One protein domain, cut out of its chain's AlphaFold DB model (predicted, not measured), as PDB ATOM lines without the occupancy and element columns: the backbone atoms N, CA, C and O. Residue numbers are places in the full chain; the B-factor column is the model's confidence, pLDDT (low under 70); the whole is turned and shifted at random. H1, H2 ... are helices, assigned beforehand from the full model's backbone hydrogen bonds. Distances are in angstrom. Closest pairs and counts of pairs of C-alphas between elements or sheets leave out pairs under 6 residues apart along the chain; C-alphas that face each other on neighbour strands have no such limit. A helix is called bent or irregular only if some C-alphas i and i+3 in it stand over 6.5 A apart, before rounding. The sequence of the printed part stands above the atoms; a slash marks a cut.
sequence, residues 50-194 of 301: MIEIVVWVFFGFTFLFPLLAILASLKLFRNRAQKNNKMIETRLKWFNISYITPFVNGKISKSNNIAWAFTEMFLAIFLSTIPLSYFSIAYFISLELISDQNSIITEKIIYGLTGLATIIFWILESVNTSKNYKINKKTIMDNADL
ATOM      1  N   MET A  50     106.587  76.179 118.311       47.50
ATOM      2  CA  MET A  50     107.156  77.345 117.641       47.50
ATOM      3  C   MET A  50     106.058  78.246 117.059       47.50
ATOM      4  O   MET A  50     106.152  79.465 117.160       47.50
ATOM      5  N   ILE A  51     104.992  77.653 116.508       49.56
ATOM      6  CA  ILE A  51     103.805  78.382 116.029       49.56
ATOM      7  C   ILE A  51     103.060  79.014 117.206       49.56
ATOM      8  O   ILE A  51     102.689  80.179 117.131       49.56
ATOM      9  N   GLU A  52     102.902  78.286 118.307       49.50
ATOM     10  CA  GLU A  52     102.277  78.776 119.532       49.50
ATOM     11  C   GLU A  52     103.047  79.972 120.110       49.50
ATOM     12  O   GLU A  52     102.448  81.010 120.372       49.50
ATOM     13  N   ILE A  53     104.381  79.899 120.200       51.59
ATOM     14  CA  ILE A  53     105.217  81.037 120.620       51.59
ATOM     15  C   ILE A  53     105.051  82.232 119.670       51.59
ATOM     16  O   ILE A  53     104.916  83.358 120.140       51.59
ATOM     17  N   VAL A  54     105.027  82.020 118.351       52.47
ATOM     18  CA  VAL A  54     104.822  83.105 117.371       52.47
ATOM     19  C   VAL A  54     103.433  83.730 117.517       52.47
ATOM     20  O   VAL A  54     103.318  84.954 117.491       52.47
ATOM     21  N   VAL A  55     102.398  82.920 117.728       54.53
ATOM     22  CA  VAL A  55     101.023  83.369 117.980       54.53
ATOM     23  C   VAL A  55     100.950  84.164 119.286       54.53
ATOM     24  O   VAL A  55     100.378  85.249 119.298       54.53
ATOM     25  N   TRP A  56     101.608  83.714 120.357       56.38
ATOM     26  CA  TRP A  56     101.678  84.437 121.632       56.38
ATOM     27  C   TRP A  56     102.483  85.732 121.553       56.38
ATOM     28  O   TRP A  56     102.070  86.735 122.128       56.38
ATOM     29  N   VAL A  57     103.601  85.752 120.826       56.91
ATOM     30  CA  VAL A  57     104.386  86.973 120.587       56.91
ATOM     31  C   VAL A  57     103.574  87.958 119.746       56.91
ATOM     32  O   VAL A  57     103.519  89.141 120.078       56.91
ATOM     33  N   PHE A  58     102.874  87.482 118.714       56.03
ATOM     34  CA  PHE A  58     101.959  88.302 117.922       56.03
ATOM     35  C   PHE A  58     100.797  88.834 118.777       56.03
ATOM     36  O   PHE A  58     100.474  90.018 118.688       56.03
ATOM     37  N   PHE A  59     100.230  88.021 119.675       56.56
ATOM     38  CA  PHE A  59      99.213  88.455 120.643       56.56
ATOM     39  C   PHE A  59      99.745  89.456 121.679       56.56
ATOM     40  O   PHE A  59      99.072  90.432 122.010       56.56
ATOM     41  N   GLY A  60     100.980  89.280 122.148       57.06
ATOM     42  CA  GLY A  60     101.648  90.212 123.056       57.06
ATOM     43  C   GLY A  60     101.915  91.573 122.407       57.06
ATOM     44  O   GLY A  60     101.632  92.609 123.005       57.06
ATOM     45  N   PHE A  61     102.383  91.594 121.154       56.00
ATOM     46  CA  PHE A  61     102.568  92.839 120.398       56.00
ATOM     47  C   PHE A  61     101.244  93.519 120.064       56.00
ATOM     48  O   PHE A  61     101.152  94.745 120.069       56.00
ATOM     49  N   THR A  62     100.199  92.745 119.803       57.12
ATOM     50  CA  THR A  62      98.888  93.303 119.477       57.12
ATOM     51  C   THR A  62      98.110  93.794 120.697       57.12
ATOM     52  O   THR A  62      97.273  94.679 120.534       57.12
ATOM     53  N   PHE A  63      98.452  93.367 121.921       59.00
ATOM     54  CA  PHE A  63      97.987  93.988 123.177       59.00
ATOM     55  C   PHE A  63      98.379  95.477 123.287       59.00
ATOM     56  O   PHE A  63      97.714  96.260 123.972       59.00
ATOM     57  N   LEU A  64      99.407  95.918 122.551       61.28
ATOM     58  CA  LEU A  64      99.755  97.336 122.446       61.28
ATOM     59  C   LEU A  64      98.724  98.141 121.641       61.28
ATOM     60  O   LEU A  64      98.609  99.341 121.871       61.28
ATOM     61  N   PHE A  65      97.938  97.532 120.743       65.81
ATOM     62  CA  PHE A  65      96.906  98.256 119.984       65.81
ATOM     63  C   PHE A  65      95.769  98.778 120.870       65.81
ATOM     64  O   PHE A  65      95.459  99.964 120.754       65.81
ATOM     65  N   PRO A  66      95.184  97.982 121.788       65.56
ATOM     66  CA  PRO A  66      94.312  98.494 122.837       65.56
ATOM     67  C   PRO A  66      94.945  99.651 123.607       65.56
ATOM     68  O   PRO A  66      94.329 100.701 123.730       65.56
ATOM     69  N   LEU A  67      96.199  99.523 124.051       67.00
ATOM     70  CA  LEU A  67      96.880 100.585 124.795       67.00
ATOM     71  C   LEU A  67      97.043 101.874 123.965       67.00
ATOM     72  O   LEU A  67      96.801 102.974 124.462       67.00
ATOM     73  N   LEU A  68      97.404 101.756 122.687       70.81
ATOM     74  CA  LEU A  68      97.478 102.883 121.757       70.81
ATOM     75  C   LEU A  68      96.099 103.496 121.497       70.81
ATOM     76  O   LEU A  68      95.995 104.718 121.414       70.81
ATOM     77  N   ALA A  69      95.046 102.681 121.422       67.31
ATOM     78  CA  ALA A  69      93.672 103.153 121.308       67.31
ATOM     79  C   ALA A  69      93.250 103.944 122.554       67.31
ATOM     80  O   ALA A  69      92.650 105.004 122.399       67.31
ATOM     81  N   ILE A  70      93.648 103.504 123.756       67.38
ATOM     82  CA  ILE A  70      93.434 104.218 125.026       67.38
ATOM     83  C   ILE A  70      94.180 105.561 125.033       67.38
ATOM     84  O   ILE A  70      93.635 106.605 125.387       67.38
ATOM     85  N   LEU A  71      95.450 105.580 124.628       72.19
ATOM     86  CA  LEU A  71      96.224 106.824 124.581       72.19
ATOM     87  C   LEU A  71      95.677 107.796 123.522       72.19
ATOM     88  O   LEU A  71      95.609 109.011 123.751       72.19
ATOM     89  N   ALA A  72      95.263 107.272 122.367       73.81
ATOM     90  CA  ALA A  72      94.640 108.045 121.302       73.81
ATOM     91  C   ALA A  72      93.278 108.604 121.736       73.81
ATOM     92  O   ALA A  72      93.004 109.784 121.495       73.81
ATOM     93  N   SER A  73      92.459 107.801 122.418       71.25
ATOM     94  CA  SER A  73      91.164 108.225 122.938       71.25
ATOM     95  C   SER A  73      91.346 109.343 123.955       71.25
ATOM     96  O   SER A  73      90.842 110.441 123.717       71.25
ATOM     97  N   LEU A  74      92.187 109.170 124.979       71.75
ATOM     98  CA  LEU A  74      92.460 110.201 125.989       71.75
ATOM     99  C   LEU A  74      92.846 111.555 125.358       71.75
ATOM    100  O   LEU A  74      92.418 112.620 125.817       71.75
ATOM    101  N   LYS A  75      93.609 111.535 124.255       78.38
ATOM    102  CA  LYS A  75      93.971 112.737 123.481       78.38
ATOM    103  C   LYS A  75      92.781 113.364 122.740       78.38
ATOM    104  O   LYS A  75      92.714 114.601 122.654       78.38
ATOM    105  N   LEU A  76      91.870 112.549 122.202       72.81
ATOM    106  CA  LEU A  76      90.626 112.990 121.556       72.81
ATOM    107  C   LEU A  76      89.668 113.637 122.559       72.81
ATOM    108  O   LEU A  76      89.108 114.695 122.264       72.81
ATOM    109  N   PHE A  77      89.540 113.052 123.750       70.19
ATOM    110  CA  PHE A  77      88.723 113.584 124.837       70.19
ATOM    111  C   PHE A  77      89.274 114.904 125.377       70.19
ATOM    112  O   PHE A  77      88.508 115.811 125.691       70.19
ATOM    113  N   ARG A  78      90.599 115.075 125.453       77.62
ATOM    114  CA  ARG A  78      91.206 116.239 126.116       77.62
ATOM    115  C   ARG A  78      90.725 117.580 125.546       77.62
ATOM    116  O   ARG A  78      91.086 117.945 124.415       77.62
ATOM    117  N   ASN A  79      90.016 118.352 126.376       79.19
ATOM    118  CA  ASN A  79      89.590 119.733 126.121       79.19
ATOM    119  C   ASN A  79      88.842 119.920 124.787       79.19
ATOM    120  O   ASN A  79      89.003 120.945 124.116       79.19
ATOM    121  N   ARG A  80      88.043 118.934 124.359       79.12
ATOM    122  CA  ARG A  80      87.383 118.947 123.043       79.12
ATOM    123  C   ARG A  80      86.452 120.145 122.854       79.12
ATOM    124  O   ARG A  80      86.547 120.822 121.831       79.12
ATOM    125  N   ALA A  81      85.633 120.462 123.856       81.19
ATOM    126  CA  ALA A  81      84.760 121.635 123.826       81.19
ATOM    127  C   ALA A  81      85.552 122.947 123.654       81.19
ATOM    128  O   ALA A  81      85.204 123.781 122.820       81.19
ATOM    129  N   GLN A  82      86.682 123.095 124.356       84.56
ATOM    130  CA  GLN A  82      87.553 124.270 124.231       84.56
ATOM    131  C   GLN A  82      88.234 124.345 122.860       84.56
ATOM    132  O   GLN A  82      88.313 125.423 122.275       84.56
ATOM    133  N   LYS A  83      88.704 123.215 122.314       87.25
ATOM    134  CA  LYS A  83      89.257 123.152 120.949       87.25
ATOM    135  C   LYS A  83      88.211 123.565 119.913       87.25
ATOM    136  O   LYS A  83      88.522 124.343 119.016       87.25
ATOM    137  N   ASN A  84      86.976 123.089 120.064       86.81
ATOM    138  CA  ASN A  84      85.875 123.468 119.187       86.81
ATOM    139  C   ASN A  84      85.561 124.967 119.291       86.81
ATOM    140  O   ASN A  84      85.448 125.628 118.266       86.81
ATOM    141  N   ASN A  85      85.505 125.526 120.505       88.62
ATOM    142  CA  ASN A  85      85.311 126.965 120.697       88.62
ATOM    143  C   ASN A  85      86.425 127.777 120.022       88.62
ATOM    144  O   ASN A  85      86.115 128.671 119.244       88.62
ATOM    145  N   LYS A  86      87.698 127.396 120.200       90.69
ATOM    146  CA  LYS A  86      88.826 128.039 119.502       90.69
ATOM    147  C   LYS A  86      88.680 127.975 117.981       90.69
ATOM    148  O   LYS A  86      88.912 128.967 117.303       90.69
ATOM    149  N   MET A  87      88.248 126.836 117.436       91.44
ATOM    150  CA  MET A  87      88.002 126.696 115.997       91.44
ATOM    151  C   MET A  87      86.854 127.593 115.509       91.44
ATOM    152  O   MET A  87      86.915 128.122 114.399       91.44
ATOM    153  N   ILE A  88      85.795 127.767 116.307       92.56
ATOM    154  CA  ILE A  88      84.716 128.718 116.006       92.56
ATOM    155  C   ILE A  88      85.271 130.145 115.996       92.56
ATOM    156  O   ILE A  88      85.060 130.870 115.030       92.56
ATOM    157  N   GLU A  89      86.030 130.529 117.019       93.25
ATOM    158  CA  GLU A  89      86.633 131.860 117.113       93.25
ATOM    159  C   GLU A  89      87.558 132.174 115.939       93.25
ATOM    160  O   GLU A  89      87.443 133.238 115.337       93.25
ATOM    161  N   THR A  90      88.445 131.245 115.570       94.12
ATOM    162  CA  THR A  90      89.320 131.402 114.400       94.12
ATOM    163  C   THR A  90      88.503 131.618 113.127       94.12
ATOM    164  O   THR A  90      88.840 132.492 112.330       94.12
ATOM    165  N   ARG A  91      87.403 130.874 112.951       93.31
ATOM    166  CA  ARG A  91      86.500 131.047 111.804       93.31
ATOM    167  C   ARG A  91      85.826 132.417 111.803       93.31
ATOM    168  O   ARG A  91      85.843 133.085 110.777       93.31
ATOM    169  N   LEU A  92      85.268 132.856 112.929       94.06
ATOM    170  CA  LEU A  92      84.614 134.167 113.023       94.06
ATOM    171  C   LEU A  92      85.602 135.314 112.784       94.06
ATOM    172  O   LEU A  92      85.290 136.245 112.041       94.06
ATOM    173  N   LYS A  93      86.816 135.209 113.339       93.38
ATOM    174  CA  LYS A  93      87.903 136.174 113.122       93.38
ATOM    175  C   LYS A  93      88.328 136.251 111.661       93.38
ATOM    176  O   LYS A  93      88.533 137.350 111.167       93.38
ATOM    177  N   TRP A  94      88.404 135.122 110.953       92.31
ATOM    178  CA  TRP A  94      88.751 135.111 109.527       92.31
ATOM    179  C   TRP A  94      87.772 135.947 108.682       92.31
ATOM    180  O   TRP A  94      88.187 136.669 107.778       92.31
ATOM    181  N   PHE A  95      86.482 135.928 109.016       91.44
ATOM    182  CA  PHE A  95      85.472 136.734 108.324       91.44
ATOM    183  C   PHE A  95      85.217 138.110 108.960       91.44
ATOM    184  O   PHE A  95      84.284 138.794 108.550       91.44
ATOM    185  N   ASN A  96      86.042 138.545 109.921       91.56
ATOM    186  CA  ASN A  96      85.859 139.779 110.695       91.56
ATOM    187  C   ASN A  96      84.455 139.915 111.316       91.56
ATOM    188  O   ASN A  96      83.882 141.004 111.337       91.56
ATOM    189  N   ILE A  97      83.884 138.818 111.812       93.81
ATOM    190  CA  ILE A  97      82.590 138.864 112.497       93.81
ATOM    191  C   ILE A  97      82.800 139.304 113.938       93.81
ATOM    192  O   ILE A  97      83.539 138.662 114.682       93.81
ATOM    193  N   SER A  98      82.131 140.385 114.333       92.88
ATOM    194  CA  SER A  98      82.208 140.917 115.691       92.88
ATOM    195  C   SER A  98      81.439 140.039 116.680       92.88
ATOM    196  O   SER A  98      80.260 139.728 116.490       92.88
ATOM    197  N   TYR A  99      82.114 139.657 117.761       94.12
ATOM    198  CA  TYR A  99      81.576 138.937 118.915       94.12
ATOM    199  C   TYR A  99      82.382 139.331 120.168       94.12
ATOM    200  O   TYR A  99      83.463 139.904 120.044       94.12
ATOM    201  N   ILE A 100      81.868 139.053 121.370       93.62
ATOM    202  CA  ILE A 100      82.529 139.422 122.640       93.62
ATOM    203  C   ILE A 100      83.411 138.273 123.140       93.62
ATOM    204  O   ILE A 100      84.604 138.430 123.368       93.62
ATOM    205  N   THR A 101      82.803 137.106 123.309       93.12
ATOM    206  CA  THR A 101      83.407 135.883 123.845       93.12
ATOM    207  C   THR A 101      82.679 134.647 123.286       93.12
ATOM    208  O   THR A 101      81.568 134.794 122.762       93.12
ATOM    209  N   PRO A 102      83.247 133.428 123.325       91.44
ATOM    210  CA  PRO A 102      82.490 132.210 123.039       91.44
ATOM    211  C   PRO A 102      81.279 132.024 123.967       91.44
ATOM    212  O   PRO A 102      80.905 132.903 124.734       91.44
ATOM    213  N   PHE A 103      80.645 130.852 123.910       90.31
ATOM    214  CA  PHE A 103      79.447 130.555 124.700       90.31
ATOM    215  C   PHE A 103      79.542 131.000 126.181       90.31
ATOM    216  O   PHE A 103      80.521 130.698 126.866       90.31
ATOM    217  N   VAL A 104      78.485 131.669 126.655       92.44
ATOM    218  CA  VAL A 104      78.274 132.193 128.023       92.44
ATOM    219  C   VAL A 104      77.202 131.379 128.749       92.44
ATOM    220  O   VAL A 104      76.531 130.554 128.127       92.44
ATOM    221  N   ASN A 105      76.995 131.584 130.051       90.38
ATOM    222  CA  ASN A 105      76.040 130.810 130.854       90.38
ATOM    223  C   ASN A 105      74.568 131.000 130.417       90.38
ATOM    224  O   ASN A 105      73.890 131.922 130.856       90.38
ATOM    225  N   GLY A 106      74.055 130.082 129.593       84.88
ATOM    226  CA  GLY A 106      72.693 130.101 129.057       84.88
ATOM    227  C   GLY A 106      72.196 128.698 128.696       84.88
ATOM    228  O   GLY A 106      72.930 127.713 128.791       84.88
ATOM    229  N   LYS A 107      70.935 128.573 128.286       83.81
ATOM    230  CA  LYS A 107      70.267 127.313 127.920       83.81
ATOM    231  C   LYS A 107      71.026 126.564 126.825       83.81
ATOM    232  O   LYS A 107      71.265 125.366 126.958       83.81
ATOM    233  N   ILE A 108      71.456 127.272 125.777       80.94
ATOM    234  CA  ILE A 108      72.189 126.684 124.642       80.94
ATOM    235  C   ILE A 108      73.537 126.122 125.093       80.94
ATOM    236  O   ILE A 108      73.869 124.983 124.774       80.94
ATOM    237  N   SER A 109      74.315 126.891 125.857       84.31
ATOM    238  CA  SER A 109      75.638 126.452 126.304       84.31
ATOM    239  C   SER A 109      75.555 125.301 127.308       84.31
ATOM    240  O   SER A 109      76.348 124.366 127.215       84.31
ATOM    241  N   LYS A 110      74.547 125.300 128.193       85.12
ATOM    242  CA  LYS A 110      74.235 124.168 129.081       85.12
ATOM    243  C   LYS A 110      73.885 122.912 128.285       85.12
ATOM    244  O   LYS A 110      74.494 121.869 128.513       85.12
ATOM    245  N   SER A 111      72.967 123.026 127.322       84.31
ATOM    246  CA  SER A 111      72.585 121.915 126.442       84.31
ATOM    247  C   SER A 111      73.785 121.378 125.662       84.31
ATOM    248  O   SER A 111      73.984 120.169 125.603       84.31
ATOM    249  N   ASN A 112      74.622 122.262 125.113       84.06
ATOM    250  CA  ASN A 112      75.832 121.872 124.395       84.06
ATOM    251  C   ASN A 112      76.841 121.184 125.320       84.06
ATOM    252  O   ASN A 112      77.453 120.203 124.916       84.06
ATOM    253  N   ASN A 113      77.016 121.660 126.556       86.62
ATOM    254  CA  ASN A 113      77.933 121.041 127.514       86.62
ATOM    255  C   ASN A 113      77.492 119.616 127.885       86.62
ATOM    256  O   ASN A 113      78.319 118.709 127.935       86.62
ATOM    257  N   ILE A 114      76.184 119.406 128.081       86.75
ATOM    258  CA  ILE A 114      75.608 118.074 128.312       86.75
ATOM    259  C   ILE A 114      75.786 117.194 127.070       86.75
ATOM    260  O   ILE A 114      76.241 116.061 127.191       86.75
ATOM    261  N   ALA A 115      75.490 117.714 125.876       86.19
ATOM    262  CA  ALA A 115      75.650 116.971 124.628       86.19
ATOM    263  C   ALA A 115      77.110 116.559 124.377       86.19
ATOM    264  O   ALA A 115      77.363 115.435 123.942       86.19
ATOM    265  N   TRP A 116      78.076 117.429 124.690       85.62
ATOM    266  CA  TRP A 116      79.501 117.097 124.628       85.62
ATOM    267  C   TRP A 116      79.861 115.982 125.604       85.62
ATOM    268  O   TRP A 116      80.466 115.003 125.180       85.62
ATOM    269  N   ALA A 117      79.440 116.086 126.867       86.44
ATOM    270  CA  ALA A 117      79.688 115.044 127.863       86.44
ATOM    271  C   ALA A 117      79.050 113.703 127.466       86.44
ATOM    272  O   ALA A 117      79.686 112.661 127.585       86.44
ATOM    273  N   PHE A 118      77.829 113.725 126.929       86.12
ATOM    274  CA  PHE A 118      77.156 112.529 126.426       86.12
ATOM    275  C   PHE A 118      77.888 111.919 125.227       86.12
ATOM    276  O   PHE A 118      78.114 110.716 125.191       86.12
ATOM    277  N   THR A 119      78.305 112.746 124.263       84.12
ATOM    278  CA  THR A 119      79.064 112.293 123.085       84.12
ATOM    279  C   THR A 119      80.397 111.679 123.495       84.12
ATOM    280  O   THR A 119      80.816 110.668 122.940       84.12
ATOM    281  N   GLU A 120      81.065 112.289 124.473       82.38
ATOM    282  CA  GLU A 120      82.277 111.757 125.079       82.38
ATOM    283  C   GLU A 120      81.990 110.392 125.728       82.38
ATOM    284  O   GLU A 120      82.610 109.399 125.356       82.38
ATOM    285  N   MET A 121      80.998 110.288 126.609       82.44
ATOM    286  CA  MET A 121      80.665 109.019 127.260       82.44
ATOM    287  C   MET A 121      80.279 107.920 126.256       82.44
ATOM    288  O   MET A 121      80.717 106.777 126.387       82.44
ATOM    289  N   PHE A 122      79.526 108.269 125.213       84.12
ATOM    290  CA  PHE A 122      79.195 107.360 124.119       84.12
ATOM    291  C   PHE A 122      80.449 106.875 123.379       84.12
ATOM    292  O   PHE A 122      80.598 105.678 123.145       84.12
ATOM    293  N   LEU A 123      81.380 107.779 123.056       79.62
ATOM    294  CA  LEU A 123      82.662 107.419 122.444       79.62
ATOM    295  C   LEU A 123      83.499 106.524 123.358       79.62
ATOM    296  O   LEU A 123      84.148 105.613 122.860       79.62
ATOM    297  N   ALA A 124      83.475 106.746 124.673       77.25
ATOM    298  CA  ALA A 124      84.220 105.932 125.628       77.25
ATOM    299  C   ALA A 124      83.693 104.493 125.637       77.25
ATOM    300  O   ALA A 124      84.469 103.546 125.528       77.25
ATOM    301  N   ILE A 125      82.367 104.336 125.676       77.06
ATOM    302  CA  ILE A 125      81.707 103.030 125.571       77.06
ATOM    303  C   ILE A 125      82.040 102.382 124.224       77.06
ATOM    304  O   ILE A 125      82.481 101.236 124.192       77.06
ATOM    305  N   PHE A 126      81.904 103.114 123.119       78.56
ATOM    306  CA  PHE A 126      82.185 102.581 121.786       78.56
ATOM    307  C   PHE A 126      83.646 102.139 121.627       78.56
ATOM    308  O   PHE A 126      83.913 101.073 121.090       78.56
ATOM    309  N   LEU A 127      84.610 102.913 122.126       75.44
ATOM    310  CA  LEU A 127      86.029 102.552 122.049       75.44
ATOM    311  C   LEU A 127      86.383 101.387 122.984       75.44
ATOM    312  O   LEU A 127      87.308 100.633 122.694       75.44
ATOM    313  N   SER A 128      85.620 101.187 124.064       72.69
ATOM    314  CA  SER A 128      85.823 100.079 125.007       72.69
ATOM    315  C   SER A 128      85.459  98.706 124.428       72.69
ATOM    316  O   SER A 128      85.921  97.682 124.932       72.69
ATOM    317  N   THR A 129      84.678  98.662 123.343       72.38
ATOM    318  CA  THR A 129      84.343  97.407 122.658       72.38
ATOM    319  C   THR A 129      85.455  96.934 121.725       72.38
ATOM    320  O   THR A 129      85.482  95.754 121.379       72.38
ATOM    321  N   ILE A 130      86.396  97.807 121.342       70.94
ATOM    322  CA  ILE A 130      87.503  97.459 120.437       70.94
ATOM    323  C   ILE A 130      88.411  96.390 121.066       70.94
ATOM    324  O   ILE A 130      88.614  95.362 120.418       70.94
ATOM    325  N   PRO A 131      88.898  96.537 122.319       66.88
ATOM    326  CA  PRO A 131      89.637  95.470 122.991       66.88
ATOM    327  C   PRO A 131      88.828  94.171 123.094       66.88
ATOM    328  O   PRO A 131      89.333  93.109 122.748       66.88
ATOM    329  N   LEU A 132      87.552  94.246 123.490       67.19
ATOM    330  CA  LEU A 132      86.686  93.066 123.632       67.19
ATOM    331  C   LEU A 132      86.512  92.303 122.309       67.19
ATOM    332  O   LEU A 132      86.608  91.076 122.276       67.19
ATOM    333  N   SER A 133      86.291  93.032 121.215       66.94
ATOM    334  CA  SER A 133      86.130  92.460 119.873       66.94
ATOM    335  C   SER A 133      87.438  91.842 119.383       66.94
ATOM    336  O   SER A 133      87.439  90.728 118.865       66.94
ATOM    337  N   TYR A 134      88.557  92.536 119.608       66.50
ATOM    338  CA  TYR A 134      89.890  92.055 119.264       66.50
ATOM    339  C   TYR A 134      90.203  90.718 119.949       66.50
ATOM    340  O   TYR A 134      90.574  89.755 119.279       66.50
ATOM    341  N   PHE A 135      89.977  90.622 121.263       64.94
ATOM    342  CA  PHE A 135      90.237  89.391 122.012       64.94
ATOM    343  C   PHE A 135      89.237  88.270 121.712       64.94
ATOM    344  O   PHE A 135      89.606  87.102 121.767       64.94
ATOM    345  N   SER A 136      88.003  88.591 121.318       64.12
ATOM    346  CA  SER A 136      87.043  87.575 120.859       64.12
ATOM    347  C   SER A 136      87.490  86.918 119.545       64.12
ATOM    348  O   SER A 136      87.381  85.705 119.389       64.12
ATOM    349  N   ILE A 137      88.050  87.704 118.617       62.34
ATOM    350  CA  ILE A 137      88.619  87.198 117.356       62.34
ATOM    351  C   ILE A 137      89.906  86.407 117.626       62.34
ATOM    352  O   ILE A 137      90.088  85.319 117.085       62.34
ATOM    353  N   ALA A 138      90.775  86.932 118.495       60.44
ATOM    354  CA  ALA A 138      91.980  86.248 118.961       60.44
ATOM    355  C   ALA A 138      91.673  84.850 119.511       60.44
ATOM    356  O   ALA A 138      92.322  83.866 119.155       60.44
ATOM    357  N   TYR A 139      90.647  84.783 120.355       60.06
ATOM    358  CA  TYR A 139      90.185  83.563 120.985       60.06
ATOM    359  C   TYR A 139      89.670  82.542 119.970       60.06
ATOM    360  O   TYR A 139      90.105  81.392 120.003       60.06
ATOM    361  N   PHE A 140      88.816  82.972 119.035       59.38
ATOM    362  CA  PHE A 140      88.314  82.109 117.964       59.38
ATOM    363  C   PHE A 140      89.460  81.429 117.198       59.38
ATOM    364  O   PHE A 140      89.461  80.213 117.036       59.38
ATOM    365  N   ILE A 141      90.491  82.199 116.832       56.47
ATOM    366  CA  ILE A 141      91.680  81.686 116.137       56.47
ATOM    367  C   ILE A 141      92.475  80.708 117.024       56.47
ATOM    368  O   ILE A 141      92.967  79.693 116.537       56.47
ATOM    369  N   SER A 142      92.605  80.986 118.327       54.34
ATOM    370  CA  SER A 142      93.348  80.118 119.257       54.34
ATOM    371  C   SER A 142      92.669  78.768 119.525       54.34
ATOM    372  O   SER A 142      93.361  77.749 119.567       54.34
ATOM    373  N   LEU A 143      91.335  78.733 119.643       53.66
ATOM    374  CA  LEU A 143      90.563  77.493 119.809       53.66
ATOM    375  C   LEU A 143      90.703  76.564 118.601       53.66
ATOM    376  O   LEU A 143      90.756  75.348 118.760       53.66
ATOM    377  N   GLU A 144      90.765  77.141 117.403       50.25
ATOM    378  CA  GLU A 144      90.879  76.391 116.151       50.25
ATOM    379  C   GLU A 144      92.289  75.788 115.955       50.25
ATOM    380  O   GLU A 144      92.454  74.845 115.182       50.25
ATOM    381  N   LEU A 145      93.303  76.284 116.684       47.81
ATOM    382  CA  LEU A 145      94.716  75.922 116.499       47.81
ATOM    383  C   LEU A 145      95.369  75.169 117.677       47.81
ATOM    384  O   LEU A 145      96.370  74.486 117.456       47.81
ATOM    385  N   ILE A 146      94.859  75.274 118.914       52.97
ATOM    386  CA  ILE A 146      95.524  74.750 120.127       52.97
ATOM    387  C   ILE A 146      94.524  73.957 120.987       52.97
ATOM    388  O   ILE A 146      93.980  74.448 121.976       52.97
ATOM    389  N   SER A 147      94.265  72.701 120.617       48.69
ATOM    390  CA  SER A 147      93.402  71.795 121.386       48.69
ATOM    391  C   SER A 147      94.217  70.931 122.365       48.69
ATOM    392  O   SER A 147      94.463  69.761 122.089       48.69
ATOM    393  N   ASP A 148      94.643  71.483 123.504       52.19
ATOM    394  CA  ASP A 148      95.117  70.702 124.662       52.19
ATOM    395  C   ASP A 148      94.741  71.434 125.975       52.19
ATOM    396  O   ASP A 148      94.779  72.659 126.048       52.19
ATOM    397  N   GLN A 149      94.360  70.690 127.026       46.44
ATOM    398  CA  GLN A 149      93.695  71.162 128.266       46.44
ATOM    399  C   GLN A 149      94.385  72.304 129.057       46.44
ATOM    400  O   GLN A 149      93.728  72.948 129.877       46.44
ATOM    401  N   ASN A 150      95.665  72.614 128.803       49.66
ATOM    402  CA  ASN A 150      96.340  73.810 129.341       49.66
ATOM    403  C   ASN A 150      95.769  75.135 128.782       49.66
ATOM    404  O   ASN A 150      96.055  76.213 129.314       49.66
ATOM    405  N   SER A 151      94.927  75.061 127.748       57.00
ATOM    406  CA  SER A 151      94.223  76.197 127.153       57.00
ATOM    407  C   SER A 151      93.207  76.847 128.103       57.00
ATOM    408  O   SER A 151      93.117  78.071 128.131       57.00
ATOM    409  N   ILE A 152      92.522  76.077 128.961       56.66
ATOM    410  CA  ILE A 152      91.366  76.559 129.750       56.66
ATOM    411  C   ILE A 152      91.768  77.534 130.870       56.66
ATOM    412  O   ILE A 152      91.065  78.508 131.148       56.66
ATOM    413  N   ILE A 153      92.882  77.282 131.567       53.81
ATOM    414  CA  ILE A 153      93.352  78.172 132.646       53.81
ATOM    415  C   ILE A 153      93.872  79.482 132.046       53.81
ATOM    416  O   ILE A 153      93.528  80.566 132.515       53.81
ATOM    417  N   THR A 154      94.654  79.375 130.975       56.09
ATOM    418  CA  THR A 154      95.223  80.511 130.242       56.09
ATOM    419  C   THR A 154      94.125  81.397 129.648       56.09
ATOM    420  O   THR A 154      94.171  82.620 129.778       56.09
ATOM    421  N   GLU A 155      93.077  80.788 129.095       56.66
ATOM    422  CA  GLU A 155      91.870  81.450 128.600       56.66
ATOM    423  C   GLU A 155      91.179  82.282 129.689       56.66
ATOM    424  O   GLU A 155      90.928  83.474 129.498       56.66
ATOM    425  N   LYS A 156      90.934  81.698 130.868       59.44
ATOM    426  CA  LYS A 156      90.313  82.414 131.997       59.44
ATOM    427  C   LYS A 156      91.150  83.605 132.459       59.44
ATOM    428  O   LYS A 156      90.586  84.649 132.789       59.44
ATOM    429  N   ILE A 157      92.477  83.468 132.465       58.59
ATOM    430  CA  ILE A 157      93.395  84.556 132.825       58.59
ATOM    431  C   ILE A 157      93.295  85.694 131.801       58.59
ATOM    432  O   ILE A 157      93.152  86.850 132.192       58.59
ATOM    433  N   ILE A 158      93.293  85.393 130.502       62.09
ATOM    434  CA  ILE A 158      93.238  86.410 129.438       62.09
ATOM    435  C   ILE A 158      91.888  87.121 129.396       62.09
ATOM    436  O   ILE A 158      91.849  88.352 129.311       62.09
ATOM    437  N   TYR A 159      90.781  86.386 129.513       63.50
ATOM    438  CA  TYR A 159      89.452  86.990 129.596       63.50
ATOM    439  C   TYR A 159      89.283  87.827 130.865       63.50
ATOM    440  O   TYR A 159      88.759  88.941 130.796       63.50
ATOM    441  N   GLY A 160      89.783  87.341 132.006       61.62
ATOM    442  CA  GLY A 160      89.770  88.079 133.268       61.62
ATOM    443  C   GLY A 160      90.569  89.383 133.193       61.62
ATOM    444  O   GLY A 160      90.064  90.440 133.576       61.62
ATOM    445  N   LEU A 161      91.783  89.339 132.634       62.88
ATOM    446  CA  LEU A 161      92.632  90.519 132.447       62.88
ATOM    447  C   LEU A 161      92.048  91.500 131.421       62.88
ATOM    448  O   LEU A 161      92.116  92.707 131.637       62.88
ATOM    449  N   THR A 162      91.421  91.007 130.350       65.94
ATOM    450  CA  THR A 162      90.740  91.848 129.352       65.94
ATOM    451  C   THR A 162      89.530  92.554 129.952       65.94
ATOM    452  O   THR A 162      89.383  93.764 129.792       65.94
ATOM    453  N   GLY A 163      88.686  91.828 130.691       67.25
ATOM    454  CA  GLY A 163      87.547  92.417 131.395       67.25
ATOM    455  C   GLY A 163      87.993  93.498 132.381       67.25
ATOM    456  O   GLY A 163      87.434  94.595 132.399       67.25
ATOM    457  N   LEU A 164      89.062  93.230 133.135       68.00
ATOM    458  CA  LEU A 164      89.660  94.194 134.056       68.00
ATOM    459  C   LEU A 164      90.237  95.420 133.324       68.00
ATOM    460  O   LEU A 164      89.996  96.548 133.752       68.00
ATOM    461  N   ALA A 165      90.922  95.235 132.193       69.94
ATOM    462  CA  ALA A 165      91.438  96.331 131.371       69.94
ATOM    463  C   ALA A 165      90.314  97.212 130.799       69.94
ATOM    464  O   ALA A 165      90.420  98.439 130.837       69.94
ATOM    465  N   THR A 166      89.213  96.612 130.336       73.81
ATOM    466  CA  THR A 166      88.025  97.341 129.865       73.81
ATOM    467  C   THR A 166      87.383  98.156 130.989       73.81
ATOM    468  O   THR A 166      87.023  99.313 130.773       73.81
ATOM    469  N   ILE A 167      87.282  97.599 132.202       75.75
ATOM    470  CA  ILE A 167      86.766  98.324 133.374       75.75
ATOM    471  C   ILE A 167      87.672  99.514 133.711       75.75
ATOM    472  O   ILE A 167      87.178 100.630 133.878       75.75
ATOM    473  N   ILE A 168      88.992  99.304 133.766       76.31
ATOM    474  CA  ILE A 168      89.962 100.381 134.014       76.31
ATOM    475  C   ILE A 168      89.837 101.469 132.943       76.31
ATOM    476  O   ILE A 168      89.790 102.654 133.277       76.31
ATOM    477  N   PHE A 169      89.731 101.084 131.669       76.88
ATOM    478  CA  PHE A 169      89.551 102.023 130.567       76.88
ATOM    479  C   PHE A 169      88.278 102.859 130.724       76.88
ATOM    480  O   PHE A 169      88.320 104.086 130.619       76.88
ATOM    481  N   TRP A 170      87.159 102.209 131.039       76.69
ATOM    482  CA  TRP A 170      85.884 102.888 131.224       76.69
ATOM    483  C   TRP A 170      85.916 103.873 132.398       76.69
ATOM    484  O   TRP A 170      85.412 104.992 132.275       76.69
ATOM    485  N   ILE A 171      86.566 103.504 133.509       82.12
ATOM    486  CA  ILE A 171      86.784 104.400 134.654       82.12
ATOM    487  C   ILE A 171      87.629 105.607 134.231       82.12
ATOM    488  O   ILE A 171      87.249 106.747 134.513       82.12
ATOM    489  N   LEU A 172      88.751 105.383 133.541       83.19
ATOM    490  CA  LEU A 172      89.652 106.453 133.106       83.19
ATOM    491  C   LEU A 172      88.951 107.450 132.179       83.19
ATOM    492  O   LEU A 172      89.039 108.659 132.412       83.19
ATOM    493  N   GLU A 173      88.219 106.967 131.176       82.12
ATOM    494  CA  GLU A 173      87.495 107.844 130.257       82.12
ATOM    495  C   GLU A 173      86.327 108.558 130.939       82.12
ATOM    496  O   GLU A 173      86.155 109.761 130.747       82.12
ATOM    497  N   SER A 174      85.590 107.887 131.826       82.25
ATOM    498  CA  SER A 174      84.520 108.527 132.607       82.25
ATOM    499  C   SER A 174      85.055 109.659 133.490       82.25
ATOM    500  O   SER A 174      84.470 110.748 133.561       82.25
ATOM    501  N   VAL A 175      86.207 109.446 134.136       86.06
ATOM    502  CA  VAL A 175      86.904 110.484 134.909       86.06
ATOM    503  C   VAL A 175      87.333 111.637 133.999       86.06
ATOM    504  O   VAL A 175      87.191 112.803 134.380       86.06
ATOM    505  N   ASN A 176      87.829 111.341 132.798       85.88
ATOM    506  CA  ASN A 176      88.255 112.347 131.830       85.88
ATOM    507  C   ASN A 176      87.073 113.188 131.317       85.88
ATOM    508  O   ASN A 176      87.140 114.417 131.353       85.88
ATOM    509  N   THR A 177      85.953 112.556 130.960       85.69
ATOM    510  CA  THR A 177      84.702 113.233 130.582       85.69
ATOM    511  C   THR A 177      84.191 114.135 131.704       85.69
ATOM    512  O   THR A 177      83.842 115.291 131.467       85.69
ATOM    513  N   SER A 178      84.212 113.663 132.955       86.94
ATOM    514  CA  SER A 178      83.819 114.477 134.114       86.94
ATOM    515  C   SER A 178      84.731 115.696 134.302       86.94
ATOM    516  O   SER A 178      84.251 116.815 134.524       86.94
ATOM    517  N   LYS A 179      86.052 115.516 134.156       89.50
ATOM    518  CA  LYS A 179      87.025 116.621 134.190       89.50
ATOM    519  C   LYS A 179      86.764 117.629 133.068       89.50
ATOM    520  O   LYS A 179      86.657 118.821 133.354       89.50
ATOM    521  N   ASN A 180      86.595 117.171 131.828       87.69
ATOM    522  CA  ASN A 180      86.284 118.021 130.676       87.69
ATOM    523  C   ASN A 180      84.989 118.815 130.872       87.69
ATOM    524  O   ASN A 180      84.966 120.021 130.629       87.69
ATOM    525  N   TYR A 181      83.927 118.161 131.352       90.00
ATOM    526  CA  TYR A 181      82.644 118.802 131.632       90.00
ATOM    527  C   TYR A 181      82.788 119.934 132.656       90.00
ATOM    528  O   TYR A 181      82.264 121.032 132.444       90.00
ATOM    529  N   LYS A 182      83.534 119.698 133.747       91.75
ATOM    530  CA  LYS A 182      83.818 120.718 134.771       91.75
ATOM    531  C   LYS A 182      84.639 121.875 134.209       91.75
ATOM    532  O   LYS A 182      84.291 123.028 134.449       91.75
ATOM    533  N   ILE A 183      85.690 121.577 133.445       91.19
ATOM    534  CA  ILE A 183      86.537 122.584 132.793       91.19
ATOM    535  C   ILE A 183      85.696 123.456 131.854       91.19
ATOM    536  O   ILE A 183      85.743 124.679 131.952       91.19
ATOM    537  N   ASN A 184      84.884 122.846 130.988       89.69
ATOM    538  CA  ASN A 184      84.043 123.581 130.047       89.69
ATOM    539  C   ASN A 184      82.961 124.399 130.764       89.69
ATOM    540  O   ASN A 184      82.737 125.553 130.413       89.69
ATOM    541  N   LYS A 185      82.336 123.841 131.811       91.69
ATOM    542  CA  LYS A 185      81.384 124.577 132.653       91.69
ATOM    543  C   LYS A 185      82.036 125.818 133.265       91.69
ATOM    544  O   LYS A 185      81.437 126.884 133.208       91.69
ATOM    545  N   LYS A 186      83.253 125.683 133.805       92.81
ATOM    546  CA  LYS A 186      84.012 126.812 134.351       92.81
ATOM    547  C   LYS A 186      84.283 127.862 133.271       92.81
ATOM    548  O   LYS A 186      83.910 129.006 133.458       92.81
ATOM    549  N   THR A 187      84.802 127.464 132.108       91.31
ATOM    550  CA  THR A 187      85.046 128.395 130.990       91.31
ATOM    551  C   THR A 187      83.774 129.138 130.550       91.31
ATOM    552  O   THR A 187      83.833 130.328 130.270       91.31
ATOM    553  N   ILE A 188      82.616 128.469 130.510       92.31
ATOM    554  CA  ILE A 188      81.326 129.102 130.180       92.31
ATOM    555  C   ILE A 188      80.921 130.146 131.235       92.31
ATOM    556  O   ILE A 188      80.327 131.166 130.881       92.31
ATOM    557  N   MET A 189      81.207 129.886 132.513       91.56
ATOM    558  CA  MET A 189      80.969 130.842 133.598       91.56
ATOM    559  C   MET A 189      81.924 132.031 133.499       91.56
ATOM    560  O   MET A 189      81.448 133.157 133.445       91.56
ATOM    561  N   ASP A 190      83.224 131.780 133.337       93.12
ATOM    562  CA  ASP A 190      84.238 132.829 133.174       93.12
ATOM    563  C   ASP A 190      83.907 133.737 131.964       93.12
ATOM    564  O   ASP A 190      84.044 134.956 132.018       93.12
ATOM    565  N   ASN A 191      83.397 133.164 130.865       92.94
ATOM    566  CA  ASN A 191      82.922 133.934 129.711       92.94
ATOM    567  C   ASN A 191      81.696 134.800 130.031       92.94
ATOM    568  O   ASN A 191      81.546 135.877 129.456       92.94
ATOM    569  N   ALA A 192      80.792 134.335 130.897       91.75
ATOM    570  CA  ALA A 192      79.610 135.104 131.277       91.75
ATOM    571  C   ALA A 192      79.997 136.399 132.006       91.75
ATOM    572  O   ALA A 192      79.371 137.430 131.761       91.75
ATOM    573  N   ASP A 193      81.069 136.361 132.800       90.50
ATOM    574  CA  ASP A 193      81.604 137.531 133.505       90.50
ATOM    575  C   ASP A 193      82.193 138.576 132.539       90.50
ATOM    576  O   ASP A 193      82.156 139.776 132.805       90.50
ATOM    577  N   LEU A 194      82.672 138.145 131.364       91.62
ATOM    578  CA  LEU A 194      83.126 139.048 130.299       91.62
ATOM    579  C   LEU A 194      81.964 139.751 129.576       91.62
ATOM    580  O   LEU A 194      82.173 140.787 128.936       91.62
TER     581      LEU A 194
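This is residues 50 to 194 of the 301 residues of an uncharacterized protein of Mycoplasma agassizii (UniProt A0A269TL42). The domain is a long rod: two long helices, H4 and H5, lie side by side as a helical hairpin, and the short helices H1 and H2 run one after the other along it, with H2 packed on both long helices. H3 turns away from the rod's length near the other end, where residues 90 to 96 stick out, and the long link of residues 95 to 106 leads back to H4. H2, H4 and H5 make an up-and-down bundle of three, each helix running against the one before it in the chain. The printed part has 145 residues with five named helices, in the order H1 to H5, and no named strand; its class is all helix. It is only just loose, close to extended, with a radius of gyration of the C-alphas of 21.9 A and spans of 71 by 27 by 16 A.

H1, residues 50 to 62, touches no helix, but it is close to H4, residues 107 to 145, without clearly touching it. The closest C-alphas of these two are those of Phe 59 and Ala 138, 7.7 A apart, and the helices run opposite ways at a shallow tilt of 4 degrees. H1 and H2, residues 64 to 77, meet only through their link. H2 touches H4, opposite ways at a shallow tilt of 5 degrees, and the closest C-alphas are those of Pro 66 and Pro 131, 5.6 A apart; H4 touches H2 with residues 120 to 131 alone. H2 also touches H5, residues 151 to 194, which runs the same way at a shallow tilt of 14 degrees. Here the closest C-alphas are those of Leu 74 and Glu 173, 7.0 A apart, and on H5 residues 169 to 180 alone take part. H3, residues 80 to 94, meets H2 only through their link. It touches H5 with residues 80 to 82 alone, at a steep tilt of 44 degrees, and the closest C-alphas are those of Ala 81 and Asn 184, 6.6 A apart. H3 is close to H4 but not clearly touching, at a steep tilt of 56 degrees. H4 and H5 form a helical hairpin and touch with 28 pairs of C-alphas within 8 A, opposite ways at a shallow tilt of 14 degrees; the closest are those of Ala 124 and Glu 173, 6.0 A apart. H5 is the hub, touching three helices. H1 is apart from H3 and from H5. In H1, H2 and H3 every O i to N i+4 pair is within hydrogen-bond range, while H4 has 32 of 35 and H5 has 39 of 40.

H1 begins at C-alpha 50, (107.156, 77.345, 117.641), and is 18.1 A long from first to last C-alpha. H2 measures 19.8 A and H3 21.1 A. H4 begins at C-alpha 107, (70.267, 127.313, 127.920), and measures 58.0 A; it is neither bent nor irregular, but only just: C-alphas 128 and 131 are 6.3 A apart. H5, the longest with 44 residues, measures 63.9 A and ends at C-alpha 194, (83.126, 139.048, 130.299).

The two C-alphas farthest apart are those of Ser 98 and Asp 148, at 72.0 A. The printed part has no cut. The link from H3 to H4, 12 residues, is long; the other three links are tight. The mean pLDDT of the printed part is 75.0, and 55 residues are under 70: residues 50 to 67, 69 to 70 and 131 to 165.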